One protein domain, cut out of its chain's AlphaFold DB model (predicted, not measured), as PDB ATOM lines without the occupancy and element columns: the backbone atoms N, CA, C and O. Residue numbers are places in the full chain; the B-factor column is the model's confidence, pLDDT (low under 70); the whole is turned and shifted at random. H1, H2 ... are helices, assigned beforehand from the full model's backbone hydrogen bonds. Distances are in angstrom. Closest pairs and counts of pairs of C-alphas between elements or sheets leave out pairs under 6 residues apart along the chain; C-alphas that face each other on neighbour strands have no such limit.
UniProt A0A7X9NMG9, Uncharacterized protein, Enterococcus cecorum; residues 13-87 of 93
ATOM      1  N   PHE A  13      27.865  22.753  75.448       96.44
ATOM      2  CA  PHE A  13      28.112  22.362  76.829       96.44
ATOM      3  C   PHE A  13      29.595  22.061  77.087       96.44
ATOM      4  O   PHE A  13      30.176  22.654  77.992       96.44
ATOM      5  N   CYS A  14      30.231  21.205  76.273       96.62
ATOM      6  CA  CYS A  14      31.669  20.912  76.401       96.62
ATOM      7  C   CYS A  14      32.520  22.184  76.290       96.62
ATOM      8  O   CYS A  14      33.469  22.385  77.050       96.62
ATOM      9  N   PHE A  15      32.152  23.054  75.350       95.56
ATOM     10  CA  PHE A  15      32.828  24.319  75.121       95.56
ATOM     11  C   PHE A  15      32.710  25.258  76.329       95.56
ATOM     12  O   PHE A  15      33.721  25.617  76.923       95.56
ATOM     13  N   GLU A  16      31.495  25.605  76.751       95.75
ATOM     14  CA  GLU A  16      31.260  26.517  77.875       95.75
ATOM     15  C   GLU A  16      31.819  25.985  79.193       95.75
ATOM     16  O   GLU A  16      32.370  26.760  79.972       95.75
ATOM     17  N   ALA A  17      31.708  24.676  79.449       96.81
ATOM     18  CA  ALA A  17      32.305  24.065  80.633       96.81
ATOM     19  C   ALA A  17      33.813  24.336  80.679       96.81
ATOM     20  O   ALA A  17      34.335  24.746  81.712       96.81
ATOM     21  N   THR A  18      34.486  24.191  79.535       96.06
ATOM     22  CA  THR A  18      35.924  24.424  79.406       96.06
ATOM     23  C   THR A  18      36.286  25.903  79.535       96.06
ATOM     24  O   THR A  18      37.145  26.254  80.345       96.06
ATOM     25  N   ILE A  19      35.625  26.780  78.771       96.25
ATOM     26  CA  ILE A  19      35.941  28.217  78.755       96.25
ATOM     27  C   ILE A  19      35.695  28.853  80.123       96.25
ATOM     28  O   ILE A  19      36.531  29.611  80.608       96.25
ATOM     29  N   PHE A  20      34.585  28.507  80.776       95.50
ATOM     30  CA  PHE A  20      34.234  29.051  82.088       95.50
ATOM     31  C   PHE A  20      34.862  28.286  83.259       95.50
ATOM     32  O   PHE A  20      34.638  28.662  84.408       95.50
ATOM     33  N   GLY A  21      35.631  27.221  83.004       95.00
ATOM     34  CA  GLY A  21      36.280  26.432  84.053       95.00
ATOM     35  C   GLY A  21      35.294  25.777  85.027       95.00
ATOM     36  O   GLY A  21      35.544  25.762  86.231       95.00
ATOM     37  N   LYS A  22      34.152  25.280  84.537       96.31
ATOM     38  CA  LYS A  22      33.108  24.669  85.374       96.31
ATOM     39  C   LYS A  22      33.533  23.276  85.836       96.31
ATOM     40  O   LYS A  22      33.614  22.349  85.035       96.31
ATOM     41  N   THR A  23      33.773  23.132  87.136       96.50
ATOM     42  CA  THR A  23      34.208  21.874  87.770       96.50
ATOM     43  C   THR A  23      33.214  21.354  88.811       96.50
ATOM     44  O   THR A  23      33.594  20.579  89.688       96.50
ATOM     45  N   ASP A  24      31.961  21.810  88.782       97.06
ATOM     46  CA  ASP A  24      30.919  21.266  89.651       97.06
ATOM     47  C   ASP A  24      30.567  19.816  89.264       97.06
ATOM     48  O   ASP A  24      30.784  19.376  88.131       97.06
ATOM     49  N   GLU A  25      30.048  19.057  90.230       96.81
ATOM     50  CA  GLU A  25      29.795  17.619  90.084       96.81
ATOM     51  C   GLU A  25      28.807  17.305  88.950       96.81
ATOM     52  O   GLU A  25      29.022  16.354  88.199       96.81
ATOM     53  N   GLU A  26      27.768  18.130  88.779       96.38
ATOM     54  CA  GLU A  26      26.787  17.977  87.703       96.38
ATOM     55  C   GLU A  26      27.448  18.163  86.332       96.38
ATOM     56  O   GLU A  26      27.261  17.334  85.435       96.38
ATOM     57  N   THR A  27      28.284  19.195  86.179       97.06
ATOM     58  CA  THR A  27      29.038  19.423  84.944       97.06
ATOM     59  C   THR A  27      29.945  18.244  84.606       97.06
ATOM     60  O   THR A  27      29.927  17.752  83.473       97.06
ATOM     61  N   ILE A  28      30.711  17.747  85.580       98.00
ATOM     62  CA  ILE A  28      31.630  16.621  85.371       98.00
ATOM     63  C   ILE A  28      30.863  15.341  85.013       98.00
ATOM     64  O   ILE A  28      31.277  14.615  84.106       98.00
ATOM     65  N   ASP A  29      29.739  15.064  85.675       97.12
ATOM     66  CA  ASP A  29      28.898  13.901  85.379       97.12
ATOM     67  C   ASP A  29      28.320  13.960  83.953       97.12
ATOM     68  O   ASP A  29      28.334  12.965  83.221       97.12
ATOM     69  N   ILE A  30      27.878  15.140  83.503       97.06
ATOM     70  CA  ILE A  30      27.418  15.336  82.122       97.06
ATOM     71  C   ILE A  30      28.558  15.097  81.126       97.06
ATOM     72  O   ILE A  30      28.355  14.362  80.157       97.06
ATOM     73  N   LEU A  31      29.749  15.659  81.358       97.38
ATOM     74  CA  LEU A  31      30.909  15.450  80.485       97.38
ATOM     75  C   LEU A  31      31.292  13.966  80.400       97.38
ATOM     76  O   LEU A  31      31.467  13.443  79.303       97.38
ATOM     77  N   ARG A  32      31.334  13.251  81.529       96.69
ATOM     78  CA  ARG A  32      31.616  11.805  81.543       96.69
ATOM     79  C   ARG A  32      30.574  10.997  80.778       96.69
ATOM     80  O   ARG A  32      30.925  10.063  80.064       96.69
ATOM     81  N   LYS A  33      29.292  11.366  80.856       95.62
ATOM     82  CA  LYS A  33      28.248  10.738  80.026       95.62
ATOM     83  C   LYS A  33      28.501  10.967  78.534       95.62
ATOM     84  O   LYS A  33      28.278  10.052  77.742       95.62
ATOM     85  N   LEU A  34      28.975  12.154  78.153       96.50
ATOM     86  CA  LEU A  34      29.298  12.487  76.763       96.50
ATOM     87  C   LEU A  34      30.553  11.769  76.240       96.50
ATOM     88  O   LEU A  34      30.655  11.585  75.033       96.50
ATOM     89  N   GLN A  35      31.444  11.259  77.098       95.00
ATOM     90  CA  GLN A  35      32.571  10.406  76.669       95.00
ATOM     91  C   GLN A  35      32.139   9.056  76.061       95.00
ATOM     92  O   GLN A  35      32.969   8.319  75.546       95.00
ATOM     93  N   THR A  36      30.848   8.723  76.109       93.50
ATOM     94  CA  THR A  36      30.272   7.534  75.450       93.50
ATOM     95  C   THR A  36      29.441   7.891  74.213       93.50
ATOM     96  O   THR A  36      28.710   7.054  73.685       93.50
ATOM     97  N   ASP A  37      29.483   9.155  73.784       93.56
ATOM     98  CA  ASP A  37      28.696   9.669  72.669       93.56
ATOM     99  C   ASP A  37      29.482   9.605  71.352       93.56
ATOM    100  O   ASP A  37      30.320  10.457  71.050       93.56
ATOM    101  N   ASP A  38      29.159   8.600  70.541       92.69
ATOM    102  CA  ASP A  38      29.779   8.362  69.231       92.69
ATOM    103  C   ASP A  38      29.143   9.181  68.097       92.69
ATOM    104  O   ASP A  38      29.401   8.938  66.914       92.69
ATOM    105  N   THR A  39      28.290  10.161  68.417       94.62
ATOM    106  CA  THR A  39      27.745  11.061  67.397       94.62
ATOM    107  C   THR A  39      28.890  11.841  66.754       94.62
ATOM    108  O   THR A  39      29.574  12.618  67.415       94.62
ATOM    109  N   ILE A  40      29.074  11.676  65.445       92.50
ATOM    110  CA  ILE A  40      30.110  12.385  64.690       92.50
ATOM    111  C   ILE A  40      29.633  13.798  64.351       92.50
ATOM    112  O   ILE A  40      28.582  13.982  63.728       92.50
ATOM    113  N   VAL A  41      30.434  14.802  64.706       91.12
ATOM    114  CA  VAL A  41      30.212  16.188  64.292       91.12
ATOM    115  C   VAL A  41      30.556  16.323  62.810       91.12
ATOM    116  O   VAL A  41      31.622  15.915  62.348       91.12
ATOM    117  N   SER A  42      29.629  16.875  62.025       83.56
ATOM    118  CA  SER A  42      29.785  16.981  60.567       83.56
ATOM    119  C   SER A  42      30.991  17.835  60.166       83.56
ATOM    120  O   SER A  42      31.671  17.500  59.194       83.56
ATOM    121  N   PHE A  43      31.256  18.897  60.926       74.00
ATOM    122  CA  PHE A  43      32.448  19.730  60.830       74.00
ATOM    123  C   PHE A  43      33.609  19.081  61.596       74.00
ATOM    124  O   PHE A  43      33.436  18.654  62.732       74.00
ATOM    125  N   GLY A  44      34.777  18.959  60.964       76.81
ATOM    126  CA  GLY A  44      35.958  18.315  61.556       76.81
ATOM    127  C   GLY A  44      35.919  16.782  61.596       76.81
ATOM    128  O   GLY A  44      36.974  16.175  61.697       76.81
ATOM    129  N   LYS A  45      34.742  16.147  61.455       90.31
ATOM    130  CA  LYS A  45      34.572  14.680  61.558       90.31
ATOM    131  C   LYS A  45      35.047  14.111  62.901       90.31
ATOM    132  O   LYS A  45      35.440  12.952  62.976       90.31
ATOM    133  N   ILE A  46      34.937  14.919  63.952       93.19
ATOM    134  CA  ILE A  46      35.331  14.571  65.316       93.19
ATOM    135  C   ILE A  46      34.091  14.073  66.082       93.19
ATOM    136  O   ILE A  46      33.035  14.710  65.996       93.19
ATOM    137  N   PRO A  47      34.152  12.936  66.793       94.25
ATOM    138  CA  PRO A  47      33.055  12.452  67.628       94.25
ATOM    139  C   PRO A  47      32.863  13.305  68.888       94.25
ATOM    140  O   PRO A  47      33.807  13.885  69.419       94.25
ATOM    141  N   VAL A  48      31.631  13.367  69.404       95.56
ATOM    142  CA  VAL A  48      31.302  14.123  70.630       95.56
ATOM    143  C   VAL A  48      32.145  13.673  71.830       95.56
ATOM    144  O   VAL A  48      32.532  14.521  72.638       95.56
ATOM    145  N   HIS A  49      32.478  12.383  71.938       95.56
ATOM    146  CA  HIS A  49      33.324  11.899  73.030       95.56
ATOM    147  C   HIS A  49      34.715  12.547  73.067       95.56
ATOM    148  O   HIS A  49      35.238  12.760  74.160       95.56
ATOM    149  N   ASP A  50      35.289  12.938  71.923       95.94
ATOM    150  CA  ASP A  50      36.590  13.617  71.883       95.94
ATOM    151  C   ASP A  50      36.483  15.045  72.429       95.94
ATOM    152  O   ASP A  50      37.331  15.469  73.213       95.94
ATOM    153  N   TYR A  51      35.393  15.761  72.116       96.44
ATOM    154  CA  TYR A  51      35.092  17.070  72.717       96.44
ATOM    155  C   TYR A  51      34.956  16.966  74.239       96.44
ATOM    156  O   TYR A  51      35.533  17.764  74.975       96.44
ATOM    157  N   ALA A  52      34.211  15.968  74.720       97.06
ATOM    158  CA  ALA A  52      34.028  15.746  76.151       97.06
ATOM    159  C   ALA A  52      35.343  15.378  76.855       97.06
ATOM    160  O   ALA A  52      35.627  15.872  77.947       97.06
ATOM    161  N   THR A  53      36.169  14.554  76.214       97.31
ATOM    162  CA  THR A  53      37.478  14.137  76.729       97.31
ATOM    163  C   THR A  53      38.443  15.319  76.806       97.31
ATOM    164  O   THR A  53      39.026  15.566  77.859       97.31
ATOM    165  N   ALA A  54      38.539  16.130  75.748       97.12
ATOM    166  CA  ALA A  54      39.358  17.342  75.743       97.12
ATOM    167  C   ALA A  54      38.891  18.381  76.783       97.12
ATOM    168  O   ALA A  54      39.723  19.061  77.393       97.12
ATOM    169  N   ALA A  55      37.580  18.485  77.028       97.56
ATOM    170  CA  ALA A  55      37.035  19.335  78.084       97.56
ATOM    171  C   ALA A  55      37.465  18.849  79.478       97.56
ATOM    172  O   ALA A  55      37.971  19.629  80.281       97.56
ATOM    173  N   LEU A  56      37.340  17.547  79.757       97.69
ATOM    174  CA  LEU A  56      37.752  16.954  81.035       97.69
ATOM    175  C   LEU A  56      39.260  17.081  81.289       97.69
ATOM    176  O   LEU A  56      39.657  17.300  82.434       97.69
ATOM    177  N   ILE A  57      40.090  16.988  80.246       96.75
ATOM    178  CA  ILE A  57      41.538  17.235  80.339       96.75
ATOM    179  C   ILE A  57      41.811  18.707  80.672       96.75
ATOM    180  O   ILE A  57      42.537  18.984  81.623       96.75
ATOM    181  N   ASN A  58      41.198  19.662  79.957       95.31
ATOM    182  CA  ASN A  58      41.366  21.096  80.251       95.31
ATOM    183  C   ASN A  58      40.933  21.467  81.676       95.31
ATOM    184  O   ASN A  58      41.513  22.356  82.299       95.31
ATOM    185  N   LEU A  59      39.908  20.789  82.190       95.88
ATOM    186  CA  LEU A  59      39.406  20.960  83.552       95.88
ATOM    187  C   LEU A  59      40.243  20.207  84.602       95.88
ATOM    188  O   LEU A  59      39.902  20.245  85.781       95.88
ATOM    189  N   ASN A  60      41.339  19.550  84.202       95.56
ATOM    190  CA  ASN A  60      42.214  18.732  85.048       95.56
ATOM    191  C   ASN A  60      41.481  17.590  85.784       95.56
ATOM    192  O   ASN A  60      41.868  17.202  86.885       95.56
ATOM    193  N   VAL A  61      40.408  17.053  85.193       96.31
ATOM    194  CA  VAL A  61      39.616  15.949  85.768       96.31
ATOM    195  C   VAL A  61      40.197  14.582  85.401       96.31
ATOM    196  O   VAL A  61      40.086  13.636  86.182       96.31
ATOM    197  N   ILE A  62      40.795  14.464  84.214       95.19
ATOM    198  CA  ILE A  62      41.464  13.252  83.722       95.19
ATOM    199  C   ILE A  62      42.841  13.607  83.153       95.19
ATOM    200  O   ILE A  62      43.088  14.759  82.796       95.19
ATOM    201  N   SER A  63      43.730  12.615  83.062       92.25
ATOM    202  CA  SER A  63      45.071  12.804  82.502       92.25
ATOM    203  C   SER A  63      45.051  12.812  80.973       92.25
ATOM    204  O   SER A  63      44.366  11.998  80.348       92.25
ATOM    205  N   TYR A  64      45.850  13.695  80.376       88.75
ATOM    206  CA  TYR A  64      46.085  13.729  78.933       88.75
ATOM    207  C   TYR A  64      46.774  12.456  78.424       88.75
ATOM    208  O   TYR A  64      46.354  11.908  77.409       88.75
ATOM    209  N   ASP A  65      47.775  11.951  79.151       85.31
ATOM    210  CA  ASP A  65      48.613  10.828  78.702       85.31
ATOM    211  C   ASP A  65      47.805   9.547  78.436       85.31
ATOM    212  O   ASP A  65      48.166   8.731  77.593       85.31
ATOM    213  N   GLU A  66      46.685   9.379  79.139       80.69
ATOM    214  CA  GLU A  66      45.799   8.218  79.006       80.69
ATOM    215  C   GLU A  66      44.761   8.377  77.883       80.69
ATOM    216  O   GLU A  66      44.085   7.413  77.532       80.69
ATOM    217  N   ASN A  67      44.614   9.584  77.329       82.44
ATOM    218  CA  ASN A  67      43.514   9.970  76.440       82.44
ATOM    219  C   ASN A  67      43.992  10.734  75.188       82.44
ATOM    220  O   ASN A  67      43.198  11.394  74.520       82.44
ATOM    221  N   CYS A  68      45.291  10.683  74.885       80.69
ATOM    222  CA  CYS A  68      45.900  11.405  73.775       80.69
ATOM    223  C   CYS A  68      45.475  10.809  72.422       80.69
ATOM    224  O   CYS A  68      45.726   9.638  72.128       80.69
ATOM    225  N   THR A  69      44.853  11.642  71.588       88.69
ATOM    226  CA  THR A  69      44.553  11.371  70.176       88.69
ATOM    227  C   THR A  69      44.770  12.651  69.365       88.69
ATOM    228  O   THR A  69      44.728  13.744  69.928       88.69
ATOM    229  N   GLU A  70      44.924  12.546  68.040       89.56
ATOM    230  CA  GLU A  70      45.033  13.726  67.161       89.56
ATOM    231  C   GLU A  70      43.829  14.676  67.302       89.56
ATOM    232  O   GLU A  70      43.981  15.898  67.304       89.56
ATOM    233  N   ASN A  71      42.624  14.120  67.474       92.31
ATOM    234  CA  ASN A  71      41.416  14.910  67.704       92.31
ATOM    235  C   ASN A  71      41.473  15.631  69.050       92.31
ATOM    236  O   ASN A  71      41.119  16.806  69.138       92.31
ATOM    237  N   THR A  72      41.917  14.935  70.098       91.12
ATOM    238  CA  THR A  72      42.069  15.511  71.434       91.12
ATOM    239  C   THR A  72      43.085  16.651  71.409       91.12
ATOM    240  O   THR A  72      42.764  17.724  71.908       91.12
ATOM    241  N   ASP A  73      44.240  16.482  70.760       93.06
ATOM    242  CA  ASP A  73      45.267  17.527  70.621       93.06
ATOM    243  C   ASP A  73      44.718  18.789  69.958       93.06
ATOM    244  O   ASP A  73      44.825  19.890  70.505       93.06
ATOM    245  N   TYR A  74      44.056  18.616  68.812       94.25
ATOM    246  CA  TYR A  74      43.413  19.712  68.098       94.25
ATOM    247  C   TYR A  74      42.381  20.431  68.978       94.25
ATOM    248  O   TYR A  74      42.350  21.660  69.048       94.25
ATOM    249  N   LEU A  75      41.539  19.681  69.690       95.56
ATOM    250  CA  LEU A  75      40.514  20.261  70.554       95.56
ATOM    251  C   LEU A  75      41.097  20.992  71.768       95.56
ATOM    252  O   LEU A  75      40.556  22.025  72.162       95.56
ATOM    253  N   LEU A  76      42.200  20.507  72.341       95.56
ATOM    254  CA  LEU A  76      42.912  21.203  73.414       95.56
ATOM    255  C   LEU A  76      43.456  22.555  72.934       95.56
ATOM    256  O   LEU A  76      43.322  23.554  73.650       95.56
ATOM    257  N   GLU A  77      44.023  22.610  71.725       95.31
ATOM    258  CA  GLU A  77      44.487  23.858  71.109       95.31
ATOM    259  C   GLU A  77      43.320  24.825  70.880       95.31
ATOM    260  O   GLU A  77      43.383  25.985  71.297       95.31
ATOM    261  N   VAL A  78      42.223  24.329  70.300       94.38
ATOM    262  CA  VAL A  78      40.999  25.104  70.061       94.38
ATOM    263  C   VAL A  78      40.459  25.694  71.366       94.38
ATOM    264  O   VAL A  78      40.227  26.901  71.444       94.38
ATOM    265  N   TYR A  79      40.289  24.879  72.409       95.31
ATOM    266  CA  TYR A  79      39.800  25.355  73.704       95.31
ATOM    267  C   TYR A  79      40.743  26.369  74.348       95.31
ATOM    268  O   TYR A  79      40.281  27.388  74.864       95.31
ATOM    269  N   THR A  80      42.056  26.144  74.271       94.38
ATOM    270  CA  THR A  80      43.054  27.091  74.783       94.38
ATOM    271  C   THR A  80      42.975  28.434  74.057       94.38
ATOM    272  O   THR A  80      43.051  29.482  74.700       94.38
ATOM    273  N   GLY A  81      42.812  28.418  72.731       95.50
ATOM    274  CA  GLY A  81      42.651  29.623  71.918       95.50
ATOM    275  C   GLY A  81      41.401  30.406  72.307       95.50
ATOM    276  O   GLY A  81      41.493  31.565  72.706       95.50
ATOM    277  N   PHE A  82      40.243  29.746  72.305       95.19
ATOM    278  CA  PHE A  82      38.981  30.393  72.660       95.19
ATOM    279  C   PHE A  82      38.941  30.904  74.102       95.19
ATOM    280  O   PHE A  82      38.348  31.950  74.362       95.19
ATOM    281  N   LYS A  83      39.585  30.204  75.041       94.62
ATOM    282  CA  LYS A  83      39.671  30.658  76.432       94.62
ATOM    283  C   LYS A  83      40.457  31.959  76.532       94.62
ATOM    284  O   LYS A  83      39.981  32.896  77.163       94.62
ATOM    285  N   LYS A  84      41.601  32.051  75.847       95.44
ATOM    286  CA  LYS A  84      42.383  33.293  75.766       95.44
ATOM    287  C   LYS A  84      41.579  34.422  75.124       95.44
ATOM    288  O   LYS A  84      41.592  35.538  75.634       95.44
ATOM    289  N   ASP A  85      40.867  34.148  74.035       96.00
ATOM    290  CA  ASP A  85      40.048  35.161  73.363       96.00
ATOM    291  C   ASP A  85      38.904  35.662  74.254       96.00
ATOM    292  O   ASP A  85      38.601  36.858  74.250       96.00
ATOM    293  N   TYR A  86      38.296  34.776  75.049       94.75
ATOM    294  CA  TYR A  86      37.278  35.130  76.040       94.75
ATOM    295  C   TYR A  86      37.861  35.964  77.188       94.75
ATOM    296  O   TYR A  86      37.337  37.032  77.502       94.75
ATOM    297  N   GLU A  87      38.983  35.536  77.771       93.25
ATOM    298  CA  GLU A  87      39.684  36.263  78.840       93.25
ATOM    299  C   GLU A  87      40.146  37.660  78.390       93.25
ATOM    300  O   GLU A  87      40.146  38.603  79.183       93.25
TER     301      GLU A  87
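This is residues 13 to 87 of the 93 residues of an uncharacterized protein of Enterococcus cecorum (UniProt A0A7X9NMG9). Four helices make a small, rounded cluster with H3 in the middle: H1 runs side by side with H3, while H2 and the longest helix, H4, cross it slantwise on opposite sides. H1 also packs on the later part of H4, residues 79 to 86, and comes close to H2 without clearly touching it, and the long loop of residues 35 to 47 links H2 back to H3. The printed part has 75 residues, with four named helices in the order H1, H2, H3, H4 and no named strand; the class is all helix. The whole is compact, with a radius of gyration of the C-alphas of 11.4 A, and the C-alphas span 28 by 26 by 24 A along their three main axes.

H1 covers residues 13 to 19, 10.0 A from first to last C-alpha, and begins with C-alpha 13 at (28.112, 22.362, 76.829). H2 covers residues 25 to 34 and is 14.3 A long. H3 covers residues 48 to 58, 15.6 A long, and begins with C-alpha 48 at (31.302, 14.123, 70.630). H4 covers residues 70 to 87 and is 25.9 A long; it ends with C-alpha 87 at (39.684, 36.263, 78.840).

H3 is the hub and touches the three other helices. H1 touches H3 at a shallow tilt of 24 degrees, the same way; their closest C-alphas, those of Thr 18 and Ala 55, are 5.4 A apart. H2 and H3 form a helical hairpin and touch at a steep tilt of 39 degrees, opposite ways, with the C-alphas of Leu 31 and Ala 52 closest at 5.3 A. H4 touches H3 with residues 71 to 79 alone, at a steep tilt of 58 degrees, the same way; the closest C-alphas are those of Ala 54 and Thr 72, 5.4 A apart. With residues 79 to 86 alone H4 touches H1, also at a steep tilt of 58 degrees and the same way, and the C-alphas of Ile 19 and Lys 83 are closest at 5.0 A. H1 and H2 are close but not clearly touching, with the C-alphas of Cys 14 and Leu 31 closest at 6.9 A. H2 and H4 are apart. The helix packing is mostly crossed, with 1 of the 4 touching pairs at a shallow tilt. In H1, H2, H3 and H4 every O i to N i+4 pair is within hydrogen-bond range.

The two C-alphas farthest apart, those of Asp 38 and Glu 87, are 31.1 A from each other. The printed part has no cut. The link from H1 to H2 is tight, with 5 residues, while those from H2 to H3, 13 residues, and from H3 to H4, 11 residues, are long. The mean pLDDT of the printed part is 93.7, and no printed residue is under 70.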